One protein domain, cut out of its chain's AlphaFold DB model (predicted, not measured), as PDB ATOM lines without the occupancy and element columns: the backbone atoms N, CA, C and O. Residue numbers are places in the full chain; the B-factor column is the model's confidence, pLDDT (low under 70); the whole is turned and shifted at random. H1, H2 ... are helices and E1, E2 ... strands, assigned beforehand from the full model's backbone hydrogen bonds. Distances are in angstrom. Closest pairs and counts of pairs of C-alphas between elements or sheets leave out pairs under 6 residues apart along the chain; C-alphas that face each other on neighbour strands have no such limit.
ATOM      1  N   ILE A  80      31.475  11.067 -23.418       91.19
ATOM      2  CA  ILE A  80      31.738  12.288 -22.658       91.19
ATOM      3  C   ILE A  80      32.403  13.291 -23.589       91.19
ATOM      4  O   ILE A  80      33.428  12.983 -24.193       91.19
ATOM      5  N   ILE A  81      31.850  14.504 -23.651       92.25
ATOM      6  CA  ILE A  81      32.438  15.640 -24.364       92.25
ATOM      7  C   ILE A  81      33.024  16.612 -23.340       92.25
ATOM      8  O   ILE A  81      32.314  17.098 -22.459       92.25
ATOM      9  N   LYS A  82      34.321  16.902 -23.446       89.31
ATOM     10  CA  LYS A  82      35.029  17.870 -22.605       89.31
ATOM     11  C   LYS A  82      35.562  19.017 -23.443       89.31
ATOM     12  O   LYS A  82      36.434  18.837 -24.289       89.31
ATOM     13  N   ALA A  83      35.062  20.210 -23.148       89.94
ATOM     14  CA  ALA A  83      35.666  21.431 -23.644       89.94
ATOM     15  C   ALA A  83      37.018  21.675 -22.942       89.94
ATOM     16  O   ALA A  83      37.179  21.320 -21.769       89.94
ATOM     17  N   PRO A  84      37.989  22.303 -23.625       88.81
ATOM     18  CA  PRO A  84      39.205  22.800 -22.991       88.81
ATOM     19  C   PRO A  84      38.902  23.781 -21.858       88.81
ATOM     20  O   PRO A  84      37.892  24.477 -21.884       88.81
ATOM     21  N   ASN A  85      39.814  23.896 -20.893       86.00
ATOM     22  CA  ASN A  85      39.732  24.930 -19.854       86.00
ATOM     23  C   ASN A  85      40.427  26.235 -20.269       86.00
ATOM     24  O   ASN A  85      40.144  27.290 -19.709       86.00
ATOM     25  N   ASP A  86      41.356  26.167 -21.224       91.00
ATOM     26  CA  ASP A  86      42.072  27.340 -21.714       91.00
ATOM     27  C   ASP A  86      41.181  28.190 -22.635       91.00
ATOM     28  O   ASP A  86      40.533  27.674 -23.543       91.00
ATOM     29  N   ASN A  87      41.185  29.509 -22.435       88.69
ATOM     30  CA  ASN A  87      40.324  30.440 -23.169       88.69
ATOM     31  C   ASN A  87      40.593  30.463 -24.683       88.69
ATOM     32  O   ASN A  87      39.672  30.705 -25.470       88.69
ATOM     33  N   LYS A  88      41.846  30.282 -25.118       90.12
ATOM     34  CA  LYS A  88      42.203  30.260 -26.544       90.12
ATOM     35  C   LYS A  88      41.739  28.950 -27.169       90.12
ATOM     36  O   LYS A  88      41.117  28.971 -28.232       90.12
ATOM     37  N   GLU A  89      41.966  27.837 -26.485       89.75
ATOM     38  CA  GLU A  89      41.504  26.522 -26.927       89.75
ATOM     39  C   GLU A  89      39.976  26.400 -26.902       89.75
ATOM     40  O   GLU A  89      39.411  25.805 -27.813       89.75
ATOM     41  N   GLN A  90      39.272  27.027 -25.953       91.25
ATOM     42  CA  GLN A  90      37.804  27.097 -25.960       91.25
ATOM     43  C   GLN A  90      37.268  27.833 -27.185       91.25
ATOM     44  O   GLN A  90      36.343  27.357 -27.836       91.25
ATOM     45  N   LYS A  91      37.866  28.977 -27.534       91.75
ATOM     46  CA  LYS A  91      37.497  29.732 -28.740       91.75
ATOM     47  C   LYS A  91      37.679  28.880 -29.995       91.75
ATOM     48  O   LYS A  91      36.777  28.833 -30.827       91.75
ATOM     49  N   ARG A  92      38.799  28.156 -30.102       90.88
ATOM     50  CA  ARG A  92      39.057  27.204 -31.196       90.88
ATOM     51  C   ARG A  92      38.053  26.048 -31.207       90.88
ATOM     52  O   ARG A  92      37.535  25.712 -32.265       90.88
ATOM     53  N   PHE A  93      37.780  25.457 -30.046       93.94
ATOM     54  CA  PHE A  93      36.840  24.350 -29.862       93.94
ATOM     55  C   PHE A  93      35.420  24.730 -30.291       93.94
ATOM     56  O   PHE A  93      34.773  23.977 -31.016       93.94
ATOM     57  N   LEU A  94      34.952  25.910 -29.875       93.19
ATOM     58  CA  LEU A  94      33.621  26.410 -30.202       93.19
ATOM     59  C   LEU A  94      33.549  26.893 -31.652       93.19
ATOM     60  O   LEU A  94      32.619  26.508 -32.356       93.19
ATOM     61  N   GLY A  95      34.536  27.666 -32.114       92.75
ATOM     62  CA  GLY A  95      34.549  28.331 -33.425       92.75
ATOM     63  C   GLY A  95      34.155  29.811 -33.379       92.75
ATOM     64  O   GLY A  95      34.071  30.462 -34.421       92.75
ATOM     65  N   TYR A  96      33.929  30.371 -32.188       92.56
ATOM     66  CA  TYR A  96      33.577  31.778 -31.997       92.56
ATOM     67  C   TYR A  96      34.241  32.376 -30.753       92.56
ATOM     68  O   TYR A  96      34.743  31.677 -29.871       92.56
ATOM     69  N   LYS A  97      34.218  33.705 -30.668       92.38
ATOM     70  CA  LYS A  97      34.544  34.477 -29.464       92.38
ATOM     71  C   LYS A  97      33.430  35.474 -29.165       92.38
ATOM     72  O   LYS A  97      32.758  35.944 -30.076       92.38
ATOM     73  N   TRP A  98      33.272  35.838 -27.901       90.62
ATOM     74  CA  TRP A  98      32.424  36.963 -27.518       90.62
ATOM     75  C   TRP A  98      33.226  38.271 -27.561       90.62
ATOM     76  O   TRP A  98      34.344  38.327 -27.039       90.62
ATOM     77  N   SER A  99      32.687  39.304 -28.206       91.50
ATOM     78  CA  SER A  99      33.231  40.662 -28.220       91.50
ATOM     79  C   SER A  99      32.479  41.530 -27.214       91.50
ATOM     80  O   SER A  99      31.254  41.568 -27.224       91.50
ATOM     81  N   ASN A 100      33.224  42.246 -26.370       91.81
ATOM     82  CA  ASN A 100      32.697  43.265 -25.451       91.81
ATOM     83  C   ASN A 100      33.062  44.688 -25.911       91.81
ATOM     84  O   ASN A 100      33.004  45.632 -25.125       91.81
ATOM     85  N   ARG A 101      33.532  44.852 -27.153       91.06
ATOM     86  CA  ARG A 101      33.909  46.167 -27.672       91.06
ATOM     87  C   ARG A 101      32.642  46.984 -27.903       91.06
ATOM     88  O   ARG A 101      31.773  46.532 -28.637       91.06
ATOM     89  N   LYS A 102      32.583  48.185 -27.324       90.19
ATOM     90  CA  LYS A 102      31.439  49.092 -27.461       90.19
ATOM     91  C   LYS A 102      31.108  49.356 -28.937       90.19
ATOM     92  O   LYS A 102      31.981  49.820 -29.668       90.19
ATOM     93  N   GLY A 103      29.879  49.065 -29.359       89.00
ATOM     94  CA  GLY A 103      29.418  49.182 -30.750       89.00
ATOM     95  C   GLY A 103      29.778  47.998 -31.657       89.00
ATOM     96  O   GLY A 103      29.518  48.045 -32.855       89.00
ATOM     97  N   ASP A 104      30.396  46.951 -31.115       88.50
ATOM     98  CA  ASP A 104      30.712  45.702 -31.812       88.50
ATOM     99  C   ASP A 104      30.578  44.501 -30.859       88.50
ATOM    100  O   ASP A 104      31.352  43.536 -30.917       88.50
ATOM    101  N   GLU A 105      29.629  44.583 -29.927       95.00
ATOM    102  CA  GLU A 105      29.355  43.539 -28.953       95.00
ATOM    103  C   GLU A 105      28.756  42.288 -29.611       95.00
ATOM    104  O   GLU A 105      28.152  42.330 -30.686       95.00
ATOM    105  N   GLY A 106      28.923  41.146 -28.945       90.69
ATOM    106  CA  GLY A 106      28.266  39.894 -29.306       90.69
ATOM    107  C   GLY A 106      29.190  38.846 -29.916       90.69
ATOM    108  O   GLY A 106      30.421  38.935 -29.860       90.69
ATOM    109  N   LEU A 107      28.573  37.800 -30.460       90.88
ATOM    110  CA  LEU A 107      29.261  36.626 -30.982       90.88
ATOM    111  C   LEU A 107      29.988  36.958 -32.293       90.88
ATOM    112  O   LEU A 107      29.394  37.471 -33.238       90.88
ATOM    113  N   LYS A 108      31.286  36.654 -32.347       91.75
ATOM    114  CA  LYS A 108      32.138  36.801 -33.531       91.75
ATOM    115  C   LYS A 108      32.691  35.440 -33.915       91.75
ATOM    116  O   LYS A 108      33.455  34.841 -33.155       91.75
ATOM    117  N   GLU A 109      32.303  34.966 -35.089       92.06
ATOM    118  CA  GLU A 109      32.833  33.736 -35.670       92.06
ATOM    119  C   GLU A 109      34.329  33.905 -35.961       92.06
ATOM    120  O   GLU A 109      34.788  34.986 -36.336       92.06
ATOM    121  N   LEU A 110      35.109  32.851 -35.730       88.62
ATOM    122  CA  LEU A 110      36.550  32.871 -35.998       88.62
ATOM    123  C   LEU A 110      36.877  32.519 -37.449       88.62
ATOM    124  O   LEU A 110      37.948  32.879 -37.933       88.62
ATOM    125  N   HIS A 111      35.966  31.818 -38.123       85.44
ATOM    126  CA  HIS A 111      36.139  31.294 -39.471       85.44
ATOM    127  C   HIS A 111      34.873  31.556 -40.293       85.44
ATOM    128  O   HIS A 111      33.770  31.485 -39.757       85.44
ATOM    129  N   SER A 112      35.051  31.846 -41.584       85.25
ATOM    130  CA  SER A 112      33.988  31.877 -42.590       85.25
ATOM    131  C   SER A 112      34.457  31.022 -43.778       85.25
ATOM    132  O   SER A 112      35.455  31.395 -44.403       85.25
ATOM    133  N   PRO A 113      33.827  29.865 -44.056       85.25
ATOM    134  CA  PRO A 113      32.648  29.322 -43.376       85.25
ATOM    135  C   PRO A 113      32.922  28.870 -41.929       85.25
ATOM    136  O   PRO A 113      34.066  28.640 -41.531       85.25
ATOM    137  N   TYR A 114      31.857  28.764 -41.127       86.56
ATOM    138  CA  TYR A 114      31.950  28.387 -39.714       86.56
ATOM    139  C   TYR A 114      32.454  26.949 -39.563       86.56
ATOM    140  O   TYR A 114      31.757  25.993 -39.922       86.56
ATOM    141  N   LEU A 115      33.637  26.803 -38.962       89.44
ATOM    142  CA  LEU A 115      34.313  25.524 -38.786       89.44
ATOM    143  C   LEU A 115      34.974  25.434 -37.408       89.44
ATOM    144  O   LEU A 115      35.809  26.263 -37.052       89.44
ATOM    145  N   SER A 116      34.651  24.392 -36.647       93.69
ATOM    146  CA  SER A 116      35.313  24.070 -35.380       93.69
ATOM    147  C   SER A 116      35.422  22.554 -35.176       93.69
ATOM    148  O   SER A 116      34.873  21.788 -35.973       93.69
ATOM    149  N   PRO A 117      36.151  22.069 -34.154       93.19
ATOM    150  CA  PRO A 117      36.072  20.668 -33.733       93.19
ATOM    151  C   PRO A 117      34.650  20.253 -33.325       93.19
ATOM    152  O   PRO A 117      34.250  19.107 -33.537       93.19
ATOM    153  N   LEU A 118      33.867  21.186 -32.768       94.56
ATOM    154  CA  LEU A 118      32.500  20.925 -32.332       94.56
ATOM    155  C   LEU A 118      31.527  20.798 -33.508       94.56
ATOM    156  O   LEU A 118      30.723  19.867 -33.521       94.56
ATOM    157  N   PHE A 119      31.588  21.713 -34.479       93.25
ATOM    158  CA  PHE A 119      30.532  21.876 -35.480       93.25
ATOM    159  C   PHE A 119      31.041  22.446 -36.813       93.25
ATOM    160  O   PHE A 119      32.033  23.174 -36.868       93.25
ATOM    161  N   GLU A 120      30.322  22.134 -37.889       93.56
ATOM    162  CA  GLU A 120      30.509  22.697 -39.227       93.56
ATOM    163  C   GLU A 120      29.147  23.083 -39.797       93.56
ATOM    164  O   GLU A 120      28.255  22.241 -39.894       93.56
ATOM    165  N   ARG A 121      28.979  24.364 -40.141       91.31
ATOM    166  CA  ARG A 121      27.668  24.909 -40.533       91.31
ATOM    167  C   ARG A 121      27.182  24.362 -41.866       91.31
ATOM    168  O   ARG A 121      26.018  23.992 -41.972       91.31
ATOM    169  N   ASP A 122      28.077  24.290 -42.840       92.06
ATOM    170  CA  ASP A 122      27.722  23.901 -44.206       92.06
ATOM    171  C   ASP A 122      27.570  22.378 -44.350       92.06
ATOM    172  O   ASP A 122      26.965  21.895 -45.304       92.06
ATOM    173  N   ASN A 123      28.062  21.612 -43.368       93.12
ATOM    174  CA  ASN A 123      27.912  20.162 -43.301       93.12
ATOM    175  C   ASN A 123      27.668  19.670 -41.857       93.12
ATOM    176  O   ASN A 123      28.576  19.125 -41.217       93.12
ATOM    177  N   PRO A 124      26.425  19.772 -41.346       88.31
ATOM    178  CA  PRO A 124      26.063  19.305 -40.002       88.31
ATOM    179  C   PRO A 124      26.259  17.797 -39.782       88.31
ATOM    180  O   PRO A 124      26.239  17.322 -38.644       88.31
ATOM    181  N   HIS A 125      26.427  17.028 -40.861       91.25
ATOM    182  CA  HIS A 125      26.623  15.583 -40.829       91.25
ATOM    183  C   HIS A 125      28.087  15.164 -40.967       91.25
ATOM    184  O   HIS A 125      28.343  13.964 -41.051       91.25
ATOM    185  N   ASN A 126      29.046  16.094 -40.941       93.19
ATOM    186  CA  ASN A 126      30.459  15.755 -41.070       93.19
ATOM    187  C   ASN A 126      30.910  14.777 -39.953       93.19
ATOM    188  O   ASN A 126      30.896  15.162 -38.780       93.19
ATOM    189  N   PRO A 127      31.355  13.546 -40.287       91.25
ATOM    190  CA  PRO A 127      31.777  12.543 -39.303       91.25
ATOM    191  C   PRO A 127      32.998  12.961 -38.471       91.25
ATOM    192  O   PRO A 127      33.220  12.421 -37.390       91.25
ATOM    193  N   ASN A 128      33.754  13.967 -38.917       91.62
ATOM    194  CA  ASN A 128      34.924  14.508 -38.225       91.62
ATOM    195  C   ASN A 128      34.583  15.637 -37.233       91.62
ATOM    196  O   ASN A 128      35.456  16.433 -36.876       91.62
ATOM    197  N   LYS A 129      33.319  15.750 -36.802       94.81
ATOM    198  CA  LYS A 129      32.843  16.776 -35.858       94.81
ATOM    199  C   LYS A 129      32.183  16.146 -34.639       94.81
ATOM    200  O   LYS A 129      31.465  15.154 -34.749       94.81
ATOM    201  N   LEU A 130      32.358  16.762 -33.468       95.19
ATOM    202  CA  LEU A 130      31.745  16.266 -32.228       95.19
ATOM    203  C   LEU A 130      30.214  16.281 -32.299       95.19
ATOM    204  O   LEU A 130      29.586  15.371 -31.773       95.19
ATOM    205  N   ALA A 131      29.604  17.256 -32.984       95.12
ATOM    206  CA  ALA A 131      28.158  17.295 -33.206       95.12
ATOM    207  C   ALA A 131      27.636  16.031 -33.909       95.12
ATOM    208  O   ALA A 131      26.587  15.509 -33.529       95.12
ATOM    209  N   HIS A 132      28.391  15.493 -34.875       94.56
ATOM    210  CA  HIS A 132      28.056  14.218 -35.503       94.56
ATOM    211  C   HIS A 132      28.128  13.079 -34.486       94.56
ATOM    212  O   HIS A 132      27.169  12.324 -34.375       94.56
ATOM    213  N   LEU A 133      29.202  12.981 -33.694       93.00
ATOM    214  CA  LEU A 133      29.334  11.943 -32.661       93.00
ATOM    215  C   LEU A 133      28.210  11.999 -31.618       93.00
ATOM    216  O   LEU A 133      27.669  10.960 -31.248       93.00
ATOM    217  N   ILE A 134      27.829  13.201 -31.178       94.12
ATOM    218  CA  ILE A 134      26.703  13.415 -30.260       94.12
ATOM    219  C   ILE A 134      25.412  12.898 -30.899       94.12
ATOM    220  O   ILE A 134      24.681  12.134 -30.274       94.12
ATOM    221  N   ARG A 135      25.150  13.252 -32.164       94.00
ATOM    222  CA  ARG A 135      23.982  12.756 -32.902       94.00
ATOM    223  C   ARG A 135      23.979  11.229 -33.009       94.00
ATOM    224  O   ARG A 135      22.939  10.629 -32.772       94.00
ATOM    225  N   GLN A 136      25.107  10.604 -33.346       92.81
ATOM    226  CA  GLN A 136      25.209   9.140 -33.425       92.81
ATOM    227  C   GLN A 136      24.933   8.480 -32.070       92.81
ATOM    228  O   GLN A 136      24.224   7.481 -32.019       92.81
ATOM    229  N   ALA A 137      25.409   9.076 -30.971       91.88
ATOM    230  CA  ALA A 137      25.136   8.583 -29.624       91.88
ATOM    231  C   ALA A 137      23.637   8.623 -29.271       91.88
ATOM    232  O   ALA A 137      23.132   7.654 -28.716       91.88
ATOM    233  N   PHE A 138      22.914   9.688 -29.640       92.56
ATOM    234  CA  PHE A 138      21.453   9.764 -29.462       92.56
ATOM    235  C   PHE A 138      20.676   8.768 -30.331       92.56
ATOM    236  O   PHE A 138      19.569   8.385 -29.970       92.56
ATOM    237  N   LEU A 139      21.237   8.376 -31.475       93.38
ATOM    238  CA  LEU A 139      20.653   7.375 -32.369       93.38
ATOM    239  C   LEU A 139      21.070   5.942 -32.008       93.38
ATOM    240  O   LEU A 139      20.724   5.022 -32.741       93.38
ATOM    241  N   GLU A 140      21.837   5.760 -30.928       87.94
ATOM    242  CA  GLU A 140      22.395   4.467 -30.506       87.94
ATOM    243  C   GLU A 140      23.270   3.796 -31.582       87.94
ATOM    244  O   GLU A 140      23.476   2.582 -31.599       87.94
ATOM    245  N   ILE A 141      23.847   4.599 -32.480       87.81
ATOM    246  CA  ILE A 141      24.728   4.125 -33.543       87.81
ATOM    247  C   ILE A 141      26.167   4.153 -33.030       87.81
ATOM    248  O   ILE A 141      26.736   5.208 -32.728       87.81
ATOM    249  N   SER A 142      26.797   2.979 -32.972       80.06
ATOM    250  CA  SER A 142      28.207   2.880 -32.607       80.06
ATOM    251  C   SER A 142      29.080   3.515 -33.688       80.06
ATOM    252  O   SER A 142      29.173   3.016 -34.805       80.06
ATOM    253  N   SER A 143      29.724   4.629 -33.342       80.62
ATOM    254  CA  SER A 143      30.723   5.290 -34.183       80.62
ATOM    255  C   SER A 143      32.073   5.342 -33.463       80.62
ATOM    256  O   SER A 143      32.092   5.608 -32.247       80.62
ATOM    257  N   PRO A 144      33.191   5.083 -34.166       82.75
ATOM    258  CA  PRO A 144      34.525   5.312 -33.626       82.75
ATOM    259  C   PRO A 144      34.750   6.813 -33.431       82.75
ATOM    260  O   PRO A 144      34.199   7.634 -34.164       82.75
ATOM    261  N   ILE A 145      35.554   7.178 -32.435       86.12
ATOM    262  CA  ILE A 145      35.937   8.576 -32.214       86.12
ATOM    263  C   ILE A 145      37.149   8.872 -33.110       86.12
ATOM    264  O   ILE A 145      38.179   8.217 -32.947       86.12
ATOM    265  N   PRO A 146      37.069   9.839 -34.045       84.50
ATOM    266  CA  PRO A 146      38.220  10.253 -34.842       84.50
ATOM    267  C   PRO A 146      39.391  10.678 -33.953       84.50
ATOM    268  O   PRO A 146      39.193  11.347 -32.936       84.50
ATOM    269  N   GLN A 147      40.617  10.336 -34.355       76.31
ATOM    270  CA  GLN A 147      41.825  10.590 -33.562       76.31
ATOM    271  C   GLN A 147      41.971  12.070 -33.167       76.31
ATOM    272  O   GLN A 147      42.275  12.368 -32.012       76.31
ATOM    273  N   ASP A 148      41.652  12.991 -34.078       80.12
ATOM    274  CA  ASP A 148      41.704  14.441 -33.843       80.12
ATOM    275  C   ASP A 148      40.691  14.936 -32.796       80.12
ATOM    276  O   ASP A 148      40.859  16.008 -32.214       80.12
ATOM    277  N   LEU A 149      39.637  14.156 -32.538       85.75
ATOM    278  CA  LEU A 149      38.600  14.456 -31.550       85.75
ATOM    279  C   LEU A 149      38.834  13.764 -30.203       85.75
ATOM    280  O   LEU A 149      38.185  14.132 -29.224       85.75
ATOM    281  N   SER A 150      39.785  12.829 -30.120       79.75
ATOM    282  CA  SER A 150      40.147  12.129 -28.878       79.75
ATOM    283  C   SER A 150      40.522  13.040 -27.692       79.75
ATOM    284  O   SER A 150      40.244  12.653 -26.555       79.75
ATOM    285  N   PRO A 151      41.065  14.269 -27.874       82.19
ATOM    286  CA  PRO A 151      41.280  15.181 -26.748       82.19
ATOM    287  C   PRO A 151      39.977  15.717 -26.135       82.19
ATOM    288  O   PRO A 151      39.971  16.132 -24.975       82.19
ATOM    289  N   TYR A 152      38.891  15.737 -26.910       88.31
ATOM    290  CA  TYR A 152      37.613  16.348 -26.541       88.31
ATOM    291  C   TYR A 152      36.512  15.322 -26.274       88.31
ATOM    292  O   TYR A 152      35.523  15.662 -25.630       88.31
ATOM    293  N   ALA A 153      36.653  14.095 -26.772       90.06
ATOM    294  CA  ALA A 153      35.649  13.049 -26.662       90.06
ATOM    295  C   ALA A 153      36.265  11.706 -26.280       90.06
ATOM    296  O   ALA A 153      37.262  11.278 -26.855       90.06
ATOM    297  N   PHE A 154      35.621  11.009 -25.350       86.38
ATOM    298  CA  PHE A 154      35.951   9.628 -25.006       86.38
ATOM    299  C   PHE A 154      34.704   8.895 -24.503       86.38
ATOM    300  O   PHE A 154      33.768   9.519 -24.003       86.38
ATOM    301  N   LYS A 155      34.686   7.565 -24.626       85.88
ATOM    302  CA  LYS A 155      33.653   6.701 -24.032       85.88
ATOM    303  C   LYS A 155      34.154   6.123 -22.713       85.88
ATOM    304  O   LYS A 155      35.341   5.821 -22.575       85.88
TER     305      LYS A 155
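What this domain is: This is residues 80 to 155 of the 347 residues of the protein "Restriction modification enzyme" of Helicobacter fennelliae (UniProt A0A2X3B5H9). A loop-rich, elongated strip with little regular structure has the hairpin E1-E2 towards one end, H1 near its base, and H2 and E3 among loops towards the other. Residues 100 to 105 stick out. The 76 printed residues hold two named helices and three named strands, ordered H1 E1 E2 H2 E3, mixed in class, with 28 residues in named elements. It is only just loose, close to compact: radius of gyration of the C-alphas 13.9 A, spans 47 by 27 by 19 A.

Where its parts are: Find E1, residues 96 to 99, 9.7 A, and E2, residues 106 to 109, 10.0 A. H1, residues 87 to 94, 10.5 A, starts at (40.324, 30.440, -23.169). H2, residues 130 to 138, spans 12.5 A; E3, residues 153 to 155, 7.2 A, ends at (33.653, 6.701, -24.032).

How they stand to each other: In the antiparallel hairpin E1 and E2, find N 97 and O 108 within hydrogen-bond range, 2.8 A. The closest C-alphas of H1 and E1, Lys 91 and Lys 97, are 5.6 A apart; of H2 and E3, Leu 130 and Ala 153, 7.5 A. E3 pairs with no named strand; residues 80 to 81 pair antiparallel with its 153 to 154. H1 and H2 have every O i to N i+4 pair within range.

The domain as a whole: The farthest C-alphas, Lys 102 and Ser 142, are 46.6 A apart. Links E2 to H2 and H2 to E3 are long. The printed part has no cut; no printed residue is under pLDDT 70.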